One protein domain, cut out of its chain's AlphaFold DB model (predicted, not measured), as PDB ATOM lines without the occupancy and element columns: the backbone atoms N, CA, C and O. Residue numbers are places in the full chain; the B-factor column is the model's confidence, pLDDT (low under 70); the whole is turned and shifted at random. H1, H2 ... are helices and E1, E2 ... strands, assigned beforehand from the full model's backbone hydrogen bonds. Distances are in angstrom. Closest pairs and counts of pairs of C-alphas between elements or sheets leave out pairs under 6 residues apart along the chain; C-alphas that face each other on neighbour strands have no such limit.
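Overview. This is residues 372 to 497 and 541 to 547 of the 564 residues of an uncharacterized protein of Couchioplanes caeruleus (UniProt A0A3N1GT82). Two small sheets stand side by side, E4 of the sheet E1 E5 E4 next to E2 of the sheet E2 E3, as a wall of five strands; the long helix H1 covers one face of the three-stranded sheet, H3 packs on E3, and H2 follows the last residue of E2 after a tight link. A long loop, residues 461 to 486, runs far from the core and makes much of the length. The printed part has 133 residues, with E1, H1, E2, H2, H3, E3, E4, E5 in this order along the chain; the sheet E1 E5 E4 is mixed and E2 E3 parallel. The class is mixed, helices and strands, with 66 residues, under half, in named elements. The whole is compact, with a radius of gyration of the C-alphas of 15.3 A and spans of 46 by 40 by 30 A.

Along the chain. E1, residues 372 to 375, begins at C-alpha 372 (250.459, 263.488, 187.062). H1, residues 388 to 405, is 25.8 A long and begins at C-alpha 388 (248.386, 282.518, 200.116). E2 is residues 414 to 419, 16.4 A; H2 is residues 422 to 431, 14.1 A; H3 is residues 443 to 451, 12.2 A. E3 is residues 455 to 460, 15.3 A, and E4 residues 487 to 493, 19.9 A. E5, residues 541 to 546, 15.9 A, ends at C-alpha 546 (242.066, 274.803, 197.470).

Arrangement. E1 and E5 are parallel at 23 degrees, with N 374 and O 542 2.8 A apart, within hydrogen-bond range. E5 and E4 are antiparallel at 157 degrees, with N 490 and O 543 at 2.8 A. H1 is on this sheet at a height of 9.2 A, over E5 and E4 and along the strands, at 22 degrees to E5 on the local plane; the closest C-alphas of H1 and E5, Val 391 and Val 545, are 6.3 A apart. The closest C-alphas of E2 and E4, Met 416 and Met 492, are 4.6 A apart. E2 and E3 are parallel at 29 degrees, with N 458 and O 416 at 2.8 A; with H2 and H3 between them they form a strand-helix-strand unit, two parallel neighbour strands joined through helices, whose crossover is right-handed. The closest C-alphas of H3 and E3, Phe 450 and Leu 456, are 6.4 A apart. H2 and H3 only just touch, with 3 pairs of C-alphas within 8 A, the closest Leu 423 and Asp 443 at 7.1 A, and are about perpendicular at 79 degrees. Every O i to N i+4 pair is within hydrogen-bond range in H1 and H2; in H3 4 of 5 are.

Size, cuts and confidence. The two C-alphas farthest apart, Arg 407 and Ala 478, are 45.9 A apart. Residues 498 to 540 are not printed, and C-alphas 497 and 541 across this cut are 10.8 A apart. The links E1 to H1, H2 to H3 and E3 to E4 are long. The mean pLDDT of the printed part is 82.1; residues 376 to 385, 435 to 437 and 469 to 473 are under 70.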
ATOM      1  N   THR A 372     250.791 264.306 185.898       89.00
ATOM      2  CA  THR A 372     250.459 263.488 187.062       89.00
ATOM      3  C   THR A 372     249.757 264.354 188.109       89.00
ATOM      4  O   THR A 372     250.332 265.371 188.523       89.00
ATOM      5  N   PRO A 373     248.550 263.980 188.564       88.38
ATOM      6  CA  PRO A 373     247.862 264.700 189.624       88.38
ATOM      7  C   PRO A 373     248.688 264.709 190.912       88.38
ATOM      8  O   PRO A 373     249.160 263.667 191.365       88.38
ATOM      9  N   PHE A 374     248.848 265.889 191.500       82.38
ATOM     10  CA  PHE A 374     249.474 266.096 192.798       82.38
ATOM     11  C   PHE A 374     248.461 266.806 193.695       82.38
ATOM     12  O   PHE A 374     248.420 268.033 193.789       82.38
ATOM     13  N   THR A 375     247.581 266.022 194.305       73.38
ATOM     14  CA  THR A 375     246.584 266.546 195.238       73.38
ATOM     15  C   THR A 375     247.168 266.490 196.635       73.38
ATOM     16  O   THR A 375     247.532 265.416 197.109       73.38
ATOM     17  N   LEU A 376     247.260 267.636 197.301       64.06
ATOM     18  CA  LEU A 376     247.604 267.662 198.715       64.06
ATOM     19  C   LEU A 376     246.341 267.328 199.512       64.06
ATOM     20  O   LEU A 376     245.362 268.071 199.401       64.06
ATOM     21  N   PRO A 377     246.314 266.216 200.266       54.91
ATOM     22  CA  PRO A 377     245.206 265.943 201.162       54.91
ATOM     23  C   PRO A 377     245.184 267.034 202.236       54.91
ATOM     24  O   PRO A 377     246.180 267.280 202.912       54.91
ATOM     25  N   LEU A 378     244.049 267.717 202.334       49.75
ATOM     26  CA  LEU A 378     243.805 268.750 203.330       49.75
ATOM     27  C   LEU A 378     243.870 268.171 204.747       49.75
ATOM     28  O   LEU A 378     243.302 267.107 204.998       49.75
ATOM     29  N   GLY A 379     244.479 268.916 205.676       50.09
ATOM     30  CA  GLY A 379     244.145 268.793 207.094       50.09
ATOM     31  C   GLY A 379     245.064 267.980 208.002       50.09
ATOM     32  O   GLY A 379     244.546 267.406 208.956       50.09
ATOM     33  N   THR A 380     246.389 267.943 207.799       43.56
ATOM     34  CA  THR A 380     247.257 267.375 208.856       43.56
ATOM     35  C   THR A 380     248.260 268.294 209.528       43.56
ATOM     36  O   THR A 380     248.682 267.879 210.592       43.56
ATOM     37  N   ASP A 381     248.596 269.511 209.064       41.47
ATOM     38  CA  ASP A 381     249.608 270.302 209.810       41.47
ATOM     39  C   ASP A 381     249.608 271.846 209.667       41.47
ATOM     40  O   ASP A 381     250.476 272.483 210.271       41.47
ATOM     41  N   VAL A 382     248.704 272.513 208.925       45.72
ATOM     42  CA  VAL A 382     248.786 273.989 208.783       45.72
ATOM     43  C   VAL A 382     247.416 274.688 208.799       45.72
ATOM     44  O   VAL A 382     246.617 274.553 207.880       45.72
ATOM     45  N   ASP A 383     247.183 275.553 209.795       49.22
ATOM     46  CA  ASP A 383     246.007 276.444 209.937       49.22
ATOM     47  C   ASP A 383     245.919 277.564 208.858       49.22
ATOM     48  O   ASP A 383     245.505 278.694 209.116       49.22
ATOM     49  N   GLY A 384     246.338 277.285 207.622       58.12
ATOM     50  CA  GLY A 384     246.405 278.236 206.508       58.12
ATOM     51  C   GLY A 384     246.330 277.586 205.125       58.12
ATOM     52  O   GLY A 384     246.688 278.245 204.145       58.12
ATOM     53  N   ASP A 385     245.865 276.333 205.045       63.97
ATOM     54  CA  ASP A 385     245.860 275.467 203.849       63.97
ATOM     55  C   ASP A 385     245.124 276.044 202.629       63.97
ATOM     56  O   ASP A 385     245.362 275.617 201.500       63.97
ATOM     57  N   HIS A 386     244.281 277.055 202.839       73.06
ATOM     58  CA  HIS A 386     243.481 277.690 201.792       73.06
ATOM     59  C   HIS A 386     243.905 279.131 201.463       73.06
ATOM     60  O   HIS A 386     243.335 279.756 200.576       73.06
ATOM     61  N   THR A 387     244.880 279.690 202.178       82.94
ATOM     62  CA  THR A 387     245.335 281.083 201.992       82.94
ATOM     63  C   THR A 387     246.564 281.141 201.078       82.94
ATOM     64  O   THR A 387     247.070 280.114 200.618       82.94
ATOM     65  N   THR A 388     247.118 282.333 200.845       87.81
ATOM     66  CA  THR A 388     248.386 282.518 200.116       87.81
ATOM     67  C   THR A 388     249.502 281.634 200.679       87.81
ATOM     68  O   THR A 388     250.339 281.123 199.928       87.81
ATOM     69  N   THR A 389     249.528 281.395 201.997       84.00
ATOM     70  CA  THR A 389     250.522 280.495 202.598       84.00
ATOM     71  C   THR A 389     250.303 279.034 202.216       84.00
ATOM     72  O   THR A 389     251.292 278.330 202.023       84.00
ATOM     73  N   GLY A 390     249.050 278.605 202.039       82.19
ATOM     74  CA  GLY A 390     248.688 277.275 201.545       82.19
ATOM     75  C   GLY A 390     249.181 277.049 200.117       82.19
ATOM     76  O   GLY A 390     249.888 276.078 199.861       82.19
ATOM     77  N   VAL A 391     248.956 278.010 199.211       88.31
ATOM     78  CA  VAL A 391     249.481 277.966 197.829       88.31
ATOM     79  C   VAL A 391     251.008 277.866 197.810       88.31
ATOM     80  O   VAL A 391     251.585 277.002 197.148       88.31
ATOM     81  N   LEU A 392     251.689 278.719 198.578       89.62
ATOM     82  CA  LEU A 392     253.151 278.712 198.655       89.62
ATOM     83  C   LEU A 392     253.718 277.451 199.326       89.62
ATOM     84  O   LEU A 392     254.847 277.054 199.016       89.62
ATOM     85  N   GLY A 393     252.981 276.857 200.265       85.75
ATOM     86  CA  GLY A 393     253.314 275.591 200.915       85.75
ATOM     87  C   GLY A 393     253.150 274.415 199.960       85.75
ATOM     88  O   GLY A 393     254.077 273.620 199.803       85.75
ATOM     89  N   ALA A 394     252.033 274.376 199.235       85.62
ATOM     90  CA  ALA A 394     251.737 273.361 198.238       85.62
ATOM     91  C   ALA A 394     252.813 273.288 197.153       85.62
ATOM     92  O   ALA A 394     253.375 272.226 196.875       85.62
ATOM     93  N   VAL A 395     253.172 274.454 196.613       90.31
ATOM     94  CA  VAL A 395     254.257 274.590 195.642       90.31
ATOM     95  C   VAL A 395     255.596 274.147 196.233       90.31
ATOM     96  O   VAL A 395     256.379 273.490 195.553       90.31
ATOM     97  N   ALA A 396     255.882 274.472 197.496       88.56
ATOM     98  CA  ALA A 396     257.137 274.076 198.132       88.56
ATOM     99  C   ALA A 396     257.246 272.556 198.334       88.56
ATOM    100  O   ALA A 396     258.326 272.001 198.112       88.56
ATOM    101  N   ILE A 397     256.158 271.888 198.725       87.19
ATOM    102  CA  ILE A 397     256.121 270.430 198.897       87.19
ATOM    103  C   ILE A 397     256.307 269.742 197.545       87.19
ATOM    104  O   ILE A 397     257.221 268.933 197.405       87.19
ATOM    105  N   ALA A 398     255.529 270.130 196.531       89.38
ATOM    106  CA  ALA A 398     255.647 269.567 195.188       89.38
ATOM    107  C   ALA A 398     257.039 269.794 194.582       89.38
ATOM    108  O   ALA A 398     257.643 268.862 194.060       89.38
ATOM    109  N   ALA A 399     257.599 271.001 194.713       89.56
ATOM    110  CA  ALA A 399     258.943 271.296 194.223       89.56
ATOM    111  C   ALA A 399     260.020 270.482 194.954       89.56
ATOM    112  O   ALA A 399     261.034 270.107 194.363       89.56
ATOM    113  N   THR A 400     259.828 270.220 196.248       87.25
ATOM    114  CA  THR A 400     260.738 269.386 197.037       87.25
ATOM    115  C   THR A 400     260.648 267.933 196.587       87.25
ATOM    116  O   THR A 400     261.683 267.356 196.255       87.25
ATOM    117  N   ASP A 401     259.441 267.372 196.485       87.88
ATOM    118  CA  ASP A 401     259.213 266.018 195.967       87.88
ATOM    119  C   ASP A 401     259.834 265.839 194.577       87.88
ATOM    120  O   ASP A 401     260.650 264.940 194.378       87.88
ATOM    121  N   TYR A 402     259.554 266.759 193.654       89.25
ATOM    122  CA  TYR A 402     260.068 266.716 192.289       89.25
ATOM    123  C   TYR A 402     261.602 266.675 192.257       89.25
ATOM    124  O   TYR A 402     262.211 265.822 191.604       89.25
ATOM    125  N   ARG A 403     262.256 267.556 193.025       86.69
ATOM    126  CA  ARG A 403     263.723 267.575 193.126       86.69
ATOM    127  C   ARG A 403     264.266 266.302 193.761       86.69
ATOM    128  O   ARG A 403     265.301 265.809 193.320       86.69
ATOM    129  N   HIS A 404     263.591 265.747 194.766       83.00
ATOM    130  CA  HIS A 404     263.987 264.472 195.357       83.00
ATOM    131  C   HIS A 404     263.832 263.318 194.366       83.00
ATOM    132  O   HIS A 404     264.752 262.501 194.275       83.00
ATOM    133  N   ARG A 405     262.734 263.269 193.605       83.94
ATOM    134  CA  ARG A 405     262.445 262.234 192.603       83.94
ATOM    135  C   ARG A 405     263.529 262.150 191.536       83.94
ATOM    136  O   ARG A 405     263.990 261.053 191.231       83.94
ATOM    137  N   TYR A 406     263.971 263.297 191.027       82.56
ATOM    138  CA  TYR A 406     264.971 263.378 189.956       82.56
ATOM    139  C   TYR A 406     266.391 263.701 190.441       82.56
ATOM    140  O   TYR A 406     267.275 263.920 189.625       82.56
ATOM    141  N   ARG A 407     266.623 263.746 191.762       75.50
ATOM    142  CA  ARG A 407     267.900 264.162 192.388       75.50
ATOM    143  C   ARG A 407     268.455 265.479 191.844       75.50
ATOM    144  O   ARG A 407     269.663 265.692 191.800       75.50
ATOM    145  N   MET A 408     267.556 266.388 191.496       79.50
ATOM    146  CA  MET A 408     267.927 267.717 191.039       79.50
ATOM    147  C   MET A 408     268.631 268.482 192.157       79.50
ATOM    148  O   MET A 408     268.360 268.296 193.349       79.50
ATOM    149  N   SER A 409     269.484 269.427 191.766       78.12
ATOM    150  CA  SER A 409     270.009 270.414 192.704       78.12
ATOM    151  C   SER A 409     268.865 271.079 193.472       78.12
ATOM    152  O   SER A 409     267.838 271.453 192.902       78.12
ATOM    153  N   ARG A 410     269.066 271.331 194.768       71.50
ATOM    154  CA  ARG A 410     268.100 272.073 195.598       71.50
ATOM    155  C   ARG A 410     267.788 273.473 195.036       71.50
ATOM    156  O   ARG A 410     266.762 274.057 195.377       71.50
ATOM    157  N   ARG A 411     268.685 274.010 194.200       77.12
ATOM    158  CA  ARG A 411     268.550 275.304 193.515       77.12
ATOM    159  C   ARG A 411     268.073 275.197 192.063       77.12
ATOM    160  O   ARG A 411     267.933 276.225 191.413       77.12
ATOM    161  N   ALA A 412     267.835 273.989 191.550       79.56
ATOM    162  CA  ALA A 412     267.298 273.822 190.208       79.56
ATOM    163  C   ALA A 412     265.912 274.477 190.119       79.56
ATOM    164  O   ALA A 412     265.075 274.326 191.022       79.56
ATOM    165  N   THR A 413     265.721 275.250 189.052       84.38
ATOM    166  CA  THR A 413     264.485 275.993 188.811       84.38
ATOM    167  C   THR A 413     263.431 275.054 188.237       84.38
ATOM    168  O   THR A 413     263.753 274.207 187.409       84.38
ATOM    169  N   LEU A 414     262.196 275.189 188.708       87.56
ATOM    170  CA  LEU A 414     261.026 274.542 188.120       87.56
ATOM    171  C   LEU A 414     260.144 275.615 187.499       87.56
ATOM    172  O   LEU A 414     259.986 276.686 188.083       87.56
ATOM    173  N   GLU A 415     259.566 275.330 186.345       88.31
ATOM    174  CA  GLU A 415     258.562 276.180 185.724       88.31
ATOM    175  C   GLU A 415     257.188 275.846 186.284       88.31
ATOM    176  O   GLU A 415     256.874 274.685 186.557       88.31
ATOM    177  N   MET A 416     256.379 276.883 186.474       91.00
ATOM    178  CA  MET A 416     255.036 276.751 187.007       91.00
ATOM    179  C   MET A 416     254.067 277.671 186.268       91.00
ATOM    180  O   MET A 416     253.839 278.798 186.719       91.00
ATOM    181  N   PRO A 417     253.484 277.232 185.140       91.56
ATOM    182  CA  PRO A 417     252.296 277.879 184.602       91.56
ATOM    183  C   PRO A 417     251.237 278.003 185.699       91.56
ATOM    184  O   PRO A 417     250.990 277.050 186.447       91.56
ATOM    185  N   ALA A 418     250.622 279.178 185.789       91.56
ATOM    186  CA  ALA A 418     249.559 279.523 186.728       91.56
ATOM    187  C   ALA A 418     248.574 280.498 186.056       91.56
ATOM    188  O   ALA A 418     249.021 281.349 185.284       91.56
ATOM    189  N   PRO A 419     247.262 280.435 186.340       91.94
ATOM    190  CA  PRO A 419     246.314 281.403 185.794       91.94
ATOM    191  C   PRO A 419     246.640 282.832 186.226       91.94
ATOM    192  O   PRO A 419     246.999 283.065 187.383       91.94
ATOM    193  N   SER A 420     246.489 283.802 185.326       88.75
ATOM    194  CA  SER A 420     246.798 285.212 185.601       88.75
ATOM    195  C   SER A 420     245.967 285.803 186.745       88.75
ATOM    196  O   SER A 420     246.511 286.520 187.586       88.75
ATOM    197  N   TRP A 421     244.688 285.428 186.856       90.06
ATOM    198  CA  TRP A 421     243.786 285.888 187.920       90.06
ATOM    199  C   TRP A 421     244.240 285.488 189.335       90.06
ATOM    200  O   TRP A 421     243.817 286.105 190.316       90.06
ATOM    201  N   LEU A 422     245.122 284.487 189.474       92.56
ATOM    202  CA  LEU A 422     245.646 284.071 190.778       92.56
ATOM    203  C   LEU A 422     246.478 285.182 191.441       92.56
ATOM    204  O   LEU A 422     246.536 285.242 192.668       92.56
ATOM    205  N   LEU A 423     247.080 286.089 190.662       91.12
ATOM    206  CA  LEU A 423     247.778 287.265 191.194       91.12
ATOM    207  C   LEU A 423     246.847 288.140 192.038       91.12
ATOM    208  O   LEU A 423     247.168 288.479 193.178       91.12
ATOM    209  N   ASP A 424     245.672 288.460 191.502       91.50
ATOM    210  CA  ASP A 424     244.696 289.308 192.184       91.50
ATOM    211  C   ASP A 424     244.038 288.592 193.359       91.50
ATOM    212  O   ASP A 424     243.778 289.208 194.395       91.50
ATOM    213  N   TRP A 425     243.868 287.275 193.259       92.44
ATOM    214  CA  TRP A 425     243.450 286.460 194.393       92.44
ATOM    215  C   TRP A 425     244.459 286.525 195.554       92.44
ATOM    216  O   TRP A 425     244.066 286.760 196.698       92.44
ATOM    217  N   ILE A 426     245.763 286.384 195.270       91.69
ATOM    218  CA  ILE A 426     246.832 286.480 196.281       91.69
ATOM    219  C   ILE A 426     246.823 287.868 196.933       91.69
ATOM    220  O   ILE A 426     246.944 287.984 198.154       91.69
ATOM    221  N   ARG A 427     246.643 288.936 196.147       90.62
ATOM    222  CA  ARG A 427     246.492 290.295 196.691       90.62
ATOM    223  C   ARG A 427     245.278 290.409 197.602       90.62
ATOM    224  O   ARG A 427     245.392 290.990 198.677       90.62
ATOM    225  N   ALA A 428     244.137 289.859 197.192       89.12
ATOM    226  CA  ALA A 428     242.903 289.916 197.967       89.12
ATOM    227  C   ALA A 428     243.037 289.202 199.321       89.12
ATOM    228  O   ALA A 428     242.564 289.720 200.333       89.12
ATOM    229  N   ASP A 429     243.705 288.047 199.353       88.62
ATOM    230  CA  ASP A 429     244.005 287.322 200.590       88.62
ATOM    231  C   ASP A 429     244.964 288.111 201.492       88.62
ATOM    232  O   ASP A 429     244.691 288.334 202.672       88.62
ATOM    233  N   MET A 430     246.063 288.612 200.929       86.94
ATOM    234  CA  MET A 430     247.060 289.351 201.696       86.94
ATOM    235  C   MET A 430     246.532 290.692 202.224       86.94
ATOM    236  O   MET A 430     246.855 291.060 203.349       86.94
ATOM    237  N   ALA A 431     245.672 291.393 201.483       85.62
ATOM    238  CA  ALA A 431     245.035 292.634 201.932       85.62
ATOM    239  C   ALA A 431     244.142 292.444 203.173       85.62
ATOM    240  O   ALA A 431     243.903 293.398 203.914       85.62
ATOM    241  N   ARG A 432     243.650 291.222 203.418       84.25
ATOM    242  CA  ARG A 432     242.829 290.875 204.593       84.25
ATOM    243  C   ARG A 432     243.664 290.489 205.814       84.25
ATOM    244  O   ARG A 432     243.126 290.369 206.913       84.25
ATOM    245  N   ARG A 433     244.974 290.307 205.643       81.50
ATOM    246  CA  ARG A 433     245.886 289.879 206.702       81.50
ATOM    247  C   ARG A 433     246.179 291.015 207.685       81.50
ATOM    248  O   ARG A 433     246.477 292.141 207.296       81.50
ATOM    249  N   ALA A 434     246.165 290.714 208.981       75.00
ATOM    250  CA  ALA A 434     246.497 291.689 210.018       75.00
ATOM    251  C   ALA A 434     248.021 291.902 210.161       75.00
ATOM    252  O   ALA A 434     248.808 290.961 210.042       75.00
ATOM    253  N   GLY A 435     248.442 293.131 210.493       67.25
ATOM    254  CA  GLY A 435     249.796 293.426 210.994       67.25
ATOM    255  C   GLY A 435     250.828 293.963 209.990       67.25
ATOM    256  O   GLY A 435     251.971 294.194 210.382       67.25
ATOM    257  N   GLN A 436     250.463 294.208 208.729       64.69
ATOM    258  CA  GLN A 436     251.322 294.877 207.739       64.69
ATOM    259  C   GLN A 436     250.468 295.714 206.772       64.69
ATOM    260  O   GLN A 436     249.268 295.478 206.644       64.69
ATOM    261  N   ASN A 437     251.070 296.707 206.107       68.19
ATOM    262  CA  ASN A 437     250.408 297.385 204.993       68.19
ATOM    263  C   ASN A 437     250.463 296.444 203.785       68.19
ATOM    264  O   ASN A 437     251.538 296.217 203.245       68.19
ATOM    265  N   PHE A 438     249.331 295.837 203.443       75.00
ATOM    266  CA  PHE A 438     249.224 294.850 202.367       75.00
ATOM    267  C   PHE A 438     248.417 295.372 201.170       75.00
ATOM    268  O   PHE A 438     248.102 294.615 200.254       75.00
ATOM    269  N   PHE A 439     248.084 296.665 201.160       78.06
ATOM    270  CA  PHE A 439     247.384 297.304 200.044       78.06
ATOM    271  C   PHE A 439     248.315 297.640 198.867       78.06
ATOM    272  O   PHE A 439     247.834 297.931 197.778       78.06
ATOM    273  N   ASP A 440     249.634 297.590 199.065       83.25
ATOM    274  CA  ASP A 440     250.674 297.940 198.090       83.25
ATOM    275  C   ASP A 440     251.472 296.723 197.582       83.25
ATOM    276  O   ASP A 440     252.626 296.851 197.170       83.25
ATOM    277  N   ILE A 441     250.863 295.531 197.577       87.81
ATOM    278  CA  ILE A 441     251.514 294.310 197.081       87.81
ATOM    279  C   ILE A 441     251.619 294.328 195.550       87.81
ATOM    280  O   ILE A 441     250.640 294.181 194.812       87.81
ATOM    281  N   THR A 442     252.856 294.458 195.088       89.94
ATOM    282  CA  THR A 442     253.255 294.450 193.673       89.94
ATOM    283  C   THR A 442     253.342 293.032 193.091       89.94
ATOM    284  O   THR A 442     253.556 292.060 193.825       89.94
ATOM    285  N   ASP A 443     253.226 292.898 191.764       89.44
ATOM    286  CA  ASP A 443     253.401 291.608 191.065       89.44
ATOM    287  C   ASP A 443     254.806 291.032 191.269       89.44
ATOM    288  O   ASP A 443     254.988 289.815 191.396       89.44
ATOM    289  N   GLU A 444     255.811 291.904 191.347       89.81
ATOM    290  CA  GLU A 444     257.201 291.529 191.575       89.81
ATOM    291  C   GLU A 444     257.385 290.892 192.952       89.81
ATOM    292  O   GLU A 444     258.127 289.918 193.083       89.81
ATOM    293  N   GLN A 445     256.694 291.395 193.980       91.06
ATOM    294  CA  GLN A 445     256.736 290.805 195.320       91.06
ATOM    295  C   GLN A 445     256.115 289.408 195.335       91.06
ATOM    296  O   GLN A 445     256.738 288.485 195.865       91.06
ATOM    297  N   ILE A 446     254.938 289.241 194.722       91.81
ATOM    298  CA  ILE A 446     254.258 287.940 194.640       91.81
ATOM    299  C   ILE A 446     255.142 286.941 193.892       91.81
ATOM    300  O   ILE A 446     255.448 285.860 194.398       91.81
ATOM    301  N   THR A 447     255.641 287.335 192.722       91.31
ATOM    302  CA  THR A 447     256.535 286.516 191.897       91.31
ATOM    303  C   THR A 447     257.822 286.153 192.648       91.31
ATOM    304  O   THR A 447     258.260 284.998 192.615       91.31
ATOM    305  N   ALA A 448     258.399 287.088 193.408       91.69
ATOM    306  CA  ALA A 448     259.590 286.838 194.214       91.69
ATOM    307  C   ALA A 448     259.366 285.773 195.304       91.69
ATOM    308  O   ALA A 448     260.307 285.060 195.664       91.69
ATOM    309  N   TRP A 449     258.148 285.614 195.837       92.19
ATOM    310  CA  TRP A 449     257.852 284.564 196.819       92.19
ATOM    311  C   TRP A 449     257.985 283.158 196.227       92.19
ATOM    312  O   TRP A 449     258.516 282.265 196.897       92.19
ATOM    313  N   PHE A 450     257.574 282.967 194.973       92.69
ATOM    314  CA  PHE A 450     257.769 281.712 194.241       92.69
ATOM    315  C   PHE A 450     259.234 281.525 193.834       92.69
ATOM    316  O   PHE A 450     259.819 280.470 194.091       92.69
ATOM    317  N   GLN A 451     259.883 282.576 193.323       90.12
ATOM    318  CA  GLN A 451     261.291 282.511 192.914       90.12
ATOM    319  C   GLN A 451     262.233 282.165 194.072       90.12
ATOM    320  O   GLN A 451     263.180 281.404 193.888       90.12
ATOM    321  N   ARG A 452     261.953 282.623 195.303       90.00
ATOM    322  CA  ARG A 452     262.708 282.218 196.510       90.00
ATOM    323  C   ARG A 452     262.660 280.710 196.787       90.00
ATOM    324  O   ARG A 452     263.511 280.199 197.513       90.00
ATOM    325  N   ARG A 453     261.692 279.991 196.213       89.12
ATOM    326  CA  ARG A 453     261.569 278.523 196.258       89.12
ATOM    327  C   ARG A 453     262.205 277.847 195.032       89.12
ATOM    328  O   ARG A 453     262.062 276.636 194.863       89.12
ATOM    329  N   ASN A 454     262.920 278.611 194.200       87.62
ATOM    330  CA  ASN A 454     263.400 278.260 192.859       87.62
ATOM    331  C   ASN A 454     262.274 277.693 191.982       87.62
ATOM    332  O   ASN A 454     262.442 276.674 191.316       87.62
ATOM    333  N   VAL A 455     261.102 278.323 192.052       90.31
ATOM    334  CA  VAL A 455     259.974 278.060 191.159       90.31
ATOM    335  C   VAL A 455     259.701 279.342 190.398       90.31
ATOM    336  O   VAL A 455     259.583 280.412 190.995       90.31
ATOM    337  N   LEU A 456     259.631 279.239 189.083       88.69
ATOM    338  CA  LEU A 456     259.310 280.343 188.216       88.69
ATOM    339  C   LEU A 456     257.822 280.287 187.848       88.69
ATOM    340  O   LEU A 456     257.441 279.470 187.007       88.69
ATOM    341  N   PRO A 457     256.992 281.174 188.416       88.31
ATOM    342  CA  PRO A 457     255.596 281.251 188.043       88.31
ATOM    343  C   PRO A 457     255.447 281.892 186.666       88.31
ATOM    344  O   PRO A 457     256.170 282.831 186.307       88.31
ATOM    345  N   ARG A 458     254.479 281.388 185.907       88.25
ATOM    346  CA  ARG A 458     254.098 281.917 184.608       88.25
ATOM    347  C   ARG A 458     252.620 282.178 184.550       88.25
ATOM    348  O   ARG A 458     251.836 281.264 184.350       88.25
ATOM    349  N   TRP A 459     252.294 283.445 184.747       85.50
ATOM    350  CA  TRP A 459     250.941 283.968 184.726       85.50
ATOM    351  C   TRP A 459     250.436 283.978 183.287       85.50
ATOM    352  O   TRP A 459     250.891 284.786 182.478       85.50
ATOM    353  N   VAL A 460     249.559 283.032 182.967       85.19
ATOM    354  CA  VAL A 460     249.015 282.824 181.622       85.19
ATOM    355  C   VAL A 460     247.529 283.157 181.581       85.19
ATOM    356  O   VAL A 460     246.819 282.984 182.572       85.19
ATOM    357  N   TYR A 461     247.082 283.642 180.428       82.62
ATOM    358  CA  TYR A 461     245.668 283.675 180.063       82.62
ATOM    359  C   TYR A 461     245.251 282.321 179.472       82.62
ATOM    360  O   TYR A 461     246.099 281.453 179.249       82.62
ATOM    361  N   ASP A 462     243.955 282.161 179.221       83.31
ATOM    362  CA  ASP A 462     243.335 280.995 178.589       83.31
ATOM    363  C   ASP A 462     243.431 279.720 179.434       83.31
ATOM    364  O   ASP A 462     243.510 278.598 178.927       83.31
ATOM    365  N   TRP A 463     243.442 279.887 180.758       88.06
ATOM    366  CA  TRP A 463     243.446 278.766 181.684       88.06
ATOM    367  C   TRP A 463     242.663 279.058 182.953       88.06
ATOM    368  O   TRP A 463     242.997 279.965 183.715       88.06
ATOM    369  N   GLN A 464     241.649 278.226 183.214       88.00
ATOM    370  CA  GLN A 464     240.714 278.405 184.330       88.00
ATOM    371  C   GLN A 464     240.079 279.809 184.324       88.00
ATOM    372  O   GLN A 464     239.881 280.409 185.378       88.00
ATOM    373  N   ASP A 465     239.805 280.345 183.133       83.19
ATOM    374  CA  ASP A 465     239.112 281.612 182.902       83.19
ATOM    375  C   ASP A 465     237.903 281.402 181.976       83.19
ATOM    376  O   ASP A 465     237.645 280.288 181.519       83.19
ATOM    377  N   GLY A 466     237.132 282.463 181.727       79.00
ATOM    378  CA  GLY A 466     235.900 282.369 180.941       79.00
ATOM    379  C   GLY A 466     236.117 282.089 179.450       79.00
ATOM    380  O   GLY A 466     235.153 281.800 178.751       79.00
ATOM    381  N   TYR A 467     237.349 282.159 178.935       73.75
ATOM    382  CA  TYR A 467     237.639 281.953 177.514       73.75
ATOM    383  C   TYR A 467     238.001 280.509 177.161       73.75
ATOM    384  O   TYR A 467     238.001 280.168 175.977       73.75
ATOM    385  N   VAL A 468     238.221 279.649 178.162       70.25
ATOM    386  CA  VAL A 468     238.446 278.204 177.964       70.25
ATOM    387  C   VAL A 468     237.254 277.544 177.253       70.25
ATOM    388  O   VAL A 468     237.464 276.731 176.357       70.25
ATOM    389  N   ASP A 469     236.027 277.982 177.562       63.00
ATOM    390  CA  ASP A 469     234.772 277.467 176.990       63.00
ATOM    391  C   ASP A 469     234.106 278.498 176.056       63.00
ATOM    392  O   ASP A 469     232.943 278.862 176.219       63.00
ATOM    393  N   ALA A 470     234.873 279.038 175.101       62.09
ATOM    394  CA  ALA A 470     234.388 279.971 174.072       62.09
ATOM    395  C   ALA A 470     233.734 281.273 174.599       62.09
ATOM    396  O   ALA A 470     232.863 281.845 173.945       62.09
ATOM    397  N   GLY A 471     234.184 281.784 175.749       60.84
ATOM    398  CA  GLY A 471     233.634 283.000 176.362       60.84
ATOM    399  C   GLY A 471     232.489 282.739 177.347       60.84
ATOM    400  O   GLY A 471     231.692 283.643 177.586       60.84
ATOM    401  N   GLY A 472     232.396 281.526 177.902       66.69
ATOM    402  CA  GLY A 472     231.426 281.100 178.914       66.69
ATOM    403  C   GLY A 472     231.571 281.769 180.294       66.69
ATOM    404  O   GLY A 472     231.775 282.976 180.419       66.69
ATOM    405  N   ALA A 473     231.382 281.000 181.369       65.62
ATOM    406  CA  ALA A 473     231.418 281.520 182.738       65.62
ATOM    407  C   ALA A 473     232.856 281.601 183.279       65.62
ATOM    408  O   ALA A 473     233.627 280.657 183.146       65.62
ATOM    409  N   GLY A 474     233.214 282.708 183.937       76.94
ATOM    410  CA  GLY A 474     234.540 282.894 184.535       76.94
ATOM    411  C   GLY A 474     235.134 284.266 184.236       76.94
ATOM    412  O   GLY A 474     234.501 285.119 183.615       76.94
ATOM    413  N   PHE A 475     236.361 284.512 184.698       82.94
ATOM    414  CA  PHE A 475     237.030 285.797 184.479       82.94
ATOM    415  C   PHE A 475     237.139 286.111 182.980       82.94
ATOM    416  O   PHE A 475     237.640 285.295 182.214       82.94
ATOM    417  N   GLY A 476     236.651 287.284 182.569       78.00
ATOM    418  CA  GLY A 476     236.656 287.725 181.169       78.00
ATOM    419  C   GLY A 476     235.559 287.130 180.275       78.00
ATOM    420  O   GLY A 476     235.400 287.598 179.154       78.00
ATOM    421  N   GLY A 477     234.785 286.151 180.754       80.44
ATOM    422  CA  GLY A 477     233.695 285.535 179.995       80.44
ATOM    423  C   GLY A 477     232.397 286.356 179.976       80.44
ATOM    424  O   GLY A 477     232.311 287.437 180.563       80.44
ATOM    425  N   ALA A 478     231.361 285.828 179.320       80.00
ATOM    426  CA  ALA A 478     230.053 286.470 179.179       80.00
ATOM    427  C   ALA A 478     229.364 286.707 180.534       80.00
ATOM    428  O   ALA A 478     228.684 287.717 180.723       80.00
ATOM    429  N   ALA A 479     229.572 285.800 181.493       80.31
ATOM    430  CA  ALA A 479     229.102 285.948 182.864       80.31
ATOM    431  C   ALA A 479     230.253 286.378 183.785       80.31
ATOM    432  O   ALA A 479     231.203 285.627 184.012       80.31
ATOM    433  N   SER A 480     230.141 287.581 184.358       77.62
ATOM    434  CA  SER A 480     231.139 288.106 185.295       77.62
ATOM    435  C   SER A 480     231.122 287.341 186.630       77.62
ATOM    436  O   SER A 480     230.061 287.256 187.261       77.62
ATOM    437  N   PRO A 481     232.271 286.828 187.111       82.50
ATOM    438  CA  PRO A 481     232.335 286.096 188.371       82.50
ATOM    439  C   PRO A 481     232.088 287.031 189.562       82.50
ATOM    440  O   PRO A 481     232.698 288.091 189.675       82.50
ATOM    441  N   GLN A 482     231.204 286.616 190.474       85.62
ATOM    442  CA  GLN A 482     230.877 287.361 191.704       85.62
ATOM    443  C   GLN A 482     231.707 286.915 192.917       85.62
ATOM    444  O   GLN A 482     231.684 287.551 193.969       85.62
ATOM    445  N   GLN A 483     232.418 285.793 192.793       84.88
ATOM    446  CA  GLN A 483     233.222 285.192 193.852       84.88
ATOM    447  C   GLN A 483     234.503 284.608 193.260       84.88
ATOM    448  O   GLN A 483     234.555 284.251 192.082       84.88
ATOM    449  N   TRP A 484     235.535 284.502 194.096       87.38
ATOM    450  CA  TRP A 484     236.762 283.804 193.730       87.38
ATOM    451  C   TRP A 484     236.521 282.289 193.632       87.38
ATOM    452  O   TRP A 484     235.753 281.759 194.438       87.38
ATOM    453  N   PRO A 485     237.204 281.576 192.717       87.38
ATOM    454  CA  PRO A 485     237.176 280.116 192.681       87.38
ATOM    455  C   PRO A 485     237.613 279.492 194.015       87.38
ATOM    456  O   PRO A 485     238.494 280.016 194.697       87.38
ATOM    457  N   SER A 486     237.026 278.345 194.364       86.06
ATOM    458  CA  SER A 486     237.332 277.586 195.590       86.06
ATOM    459  C   SER A 486     238.595 276.727 195.485       86.06
ATOM    460  O   SER A 486     239.046 276.150 196.474       86.06
ATOM    461  N   SER A 487     239.173 276.613 194.291       87.44
ATOM    462  CA  SER A 487     240.444 275.940 194.051       87.44
ATOM    463  C   SER A 487     241.123 276.494 192.804       87.44
ATOM    464  O   SER A 487     240.490 277.142 191.972       87.44
ATOM    465  N   VAL A 488     242.418 276.231 192.686       90.81
ATOM    466  CA  VAL A 488     243.224 276.507 191.503       90.81
ATOM    467  C   VAL A 488     244.067 275.294 191.167       90.81
ATOM    468  O   VAL A 488     244.616 274.626 192.046       90.81
ATOM    469  N   GLN A 489     244.195 275.025 189.878       92.50
ATOM    470  CA  GLN A 489     245.160 274.079 189.355       92.50
ATOM    471  C   GLN A 489     246.424 274.822 188.928       92.50
ATOM    472  O   GLN A 489     246.346 275.863 188.279       92.50
ATOM    473  N   LEU A 490     247.584 274.288 189.296       92.94
ATOM    474  CA  LEU A 490     248.907 274.783 188.921       92.94
ATOM    475  C   LEU A 490     249.657 273.659 188.211       92.94
ATOM    476  O   LEU A 490     249.545 272.496 188.597       92.94
ATOM    477  N   LEU A 491     250.440 273.991 187.191       93.75
ATOM    478  CA  LEU A 491     251.332 273.033 186.553       93.75
ATOM    479  C   LEU A 491     252.719 273.224 187.137       93.75
ATOM    480  O   LEU A 491     253.088 274.341 187.470       93.75
ATOM    481  N   MET A 492     253.492 272.154 187.280       92.31
ATOM    482  CA  MET A 492     254.879 272.250 187.721       92.31
ATOM    483  C   MET A 492     255.731 271.184 187.063       92.31
ATOM    484  O   MET A 492     255.435 269.994 187.146       92.31
ATOM    485  N   TYR A 493     256.815 271.604 186.434       90.56
ATOM    486  CA  TYR A 493     257.736 270.705 185.752       90.56
ATOM    487  C   TYR A 493     259.113 271.348 185.637       90.56
ATOM    488  O   TYR A 493     259.287 272.547 185.858       90.56
ATOM    489  N   ALA A 494     260.118 270.546 185.311       85.00
ATOM    490  CA  ALA A 494     261.429 271.086 185.002       85.00
ATOM    491  C   ALA A 494     261.468 271.670 183.576       85.00
ATOM    492  O   ALA A 494     260.807 271.121 182.686       85.00
ATOM    493  N   PRO A 495     262.238 272.745 183.335       77.56
ATOM    494  CA  PRO A 495     262.399 273.331 182.005       77.56
ATOM    495  C   PRO A 495     262.700 272.281 180.927       77.56
ATOM    496  O   PRO A 495     263.424 271.317 181.175       77.56
ATOM    497  N   GLY A 496     262.113 272.442 179.740       72.56
ATOM    498  CA  GLY A 496     262.272 271.500 178.624       72.56
ATOM    499  C   GLY A 496     261.442 270.210 178.715       72.56
ATOM    500  O   GLY A 496     261.476 269.410 177.781       72.56
ATOM    501  N   THR A 497     260.656 270.008 179.784       82.81
ATOM    502  CA  THR A 497     259.691 268.889 179.866       82.81
ATOM    503  C   THR A 497     258.632 268.981 178.772       82.81
ATOM    504  O   THR A 497     258.225 267.967 178.214       82.81
ATOM    505  N   TYR A 541     253.661 267.864 186.904       92.81
ATOM    506  CA  TYR A 541     252.722 267.774 188.015       92.81
ATOM    507  C   TYR A 541     251.562 268.727 187.769       92.81
ATOM    508  O   TYR A 541     251.774 269.867 187.368       92.81
ATOM    509  N   ARG A 542     250.344 268.266 188.052       93.69
ATOM    510  CA  ARG A 542     249.154 269.113 188.145       93.69
ATOM    511  C   ARG A 542     248.756 269.207 189.606       93.69
ATOM    512  O   ARG A 542     248.168 268.270 190.143       93.69
ATOM    513  N   LEU A 543     249.118 270.310 190.245       90.69
ATOM    514  CA  LEU A 543     248.763 270.579 191.625       90.69
ATOM    515  C   LEU A 543     247.350 271.131 191.681       90.69
ATOM    516  O   LEU A 543     247.075 272.125 191.019       90.69
ATOM    517  N   THR A 544     246.495 270.552 192.512       90.06
ATOM    518  CA  THR A 544     245.198 271.151 192.840       90.06
ATOM    519  C   THR A 544     245.288 271.732 194.238       90.06
ATOM    520  O   THR A 544     245.498 270.996 195.202       90.06
ATOM    521  N   VAL A 545     245.157 273.053 194.343       87.25
ATOM    522  CA  VAL A 545     245.252 273.787 195.603       87.25
ATOM    523  C   VAL A 545     243.901 274.426 195.910       87.25
ATOM    524  O   VAL A 545     243.387 275.177 195.085       87.25
ATOM    525  N   PRO A 546     243.303 274.156 197.074       86.75
ATOM    526  CA  PRO A 546     242.066 274.803 197.470       86.75
ATOM    527  C   PRO A 546     242.329 276.252 197.904       86.75
ATOM    528  O   PRO A 546     243.370 276.568 198.475       86.75
ATOM    529  N   LEU A 547     241.372 277.134 197.639       86.38
ATOM    530  CA  LEU A 547     241.479 278.574 197.819       86.38
ATOM    531  C   LEU A 547     240.376 279.096 198.747       86.38
ATOM    532  O   LEU A 547     239.198 278.791 198.595       86.38
TER     533      LEU A 547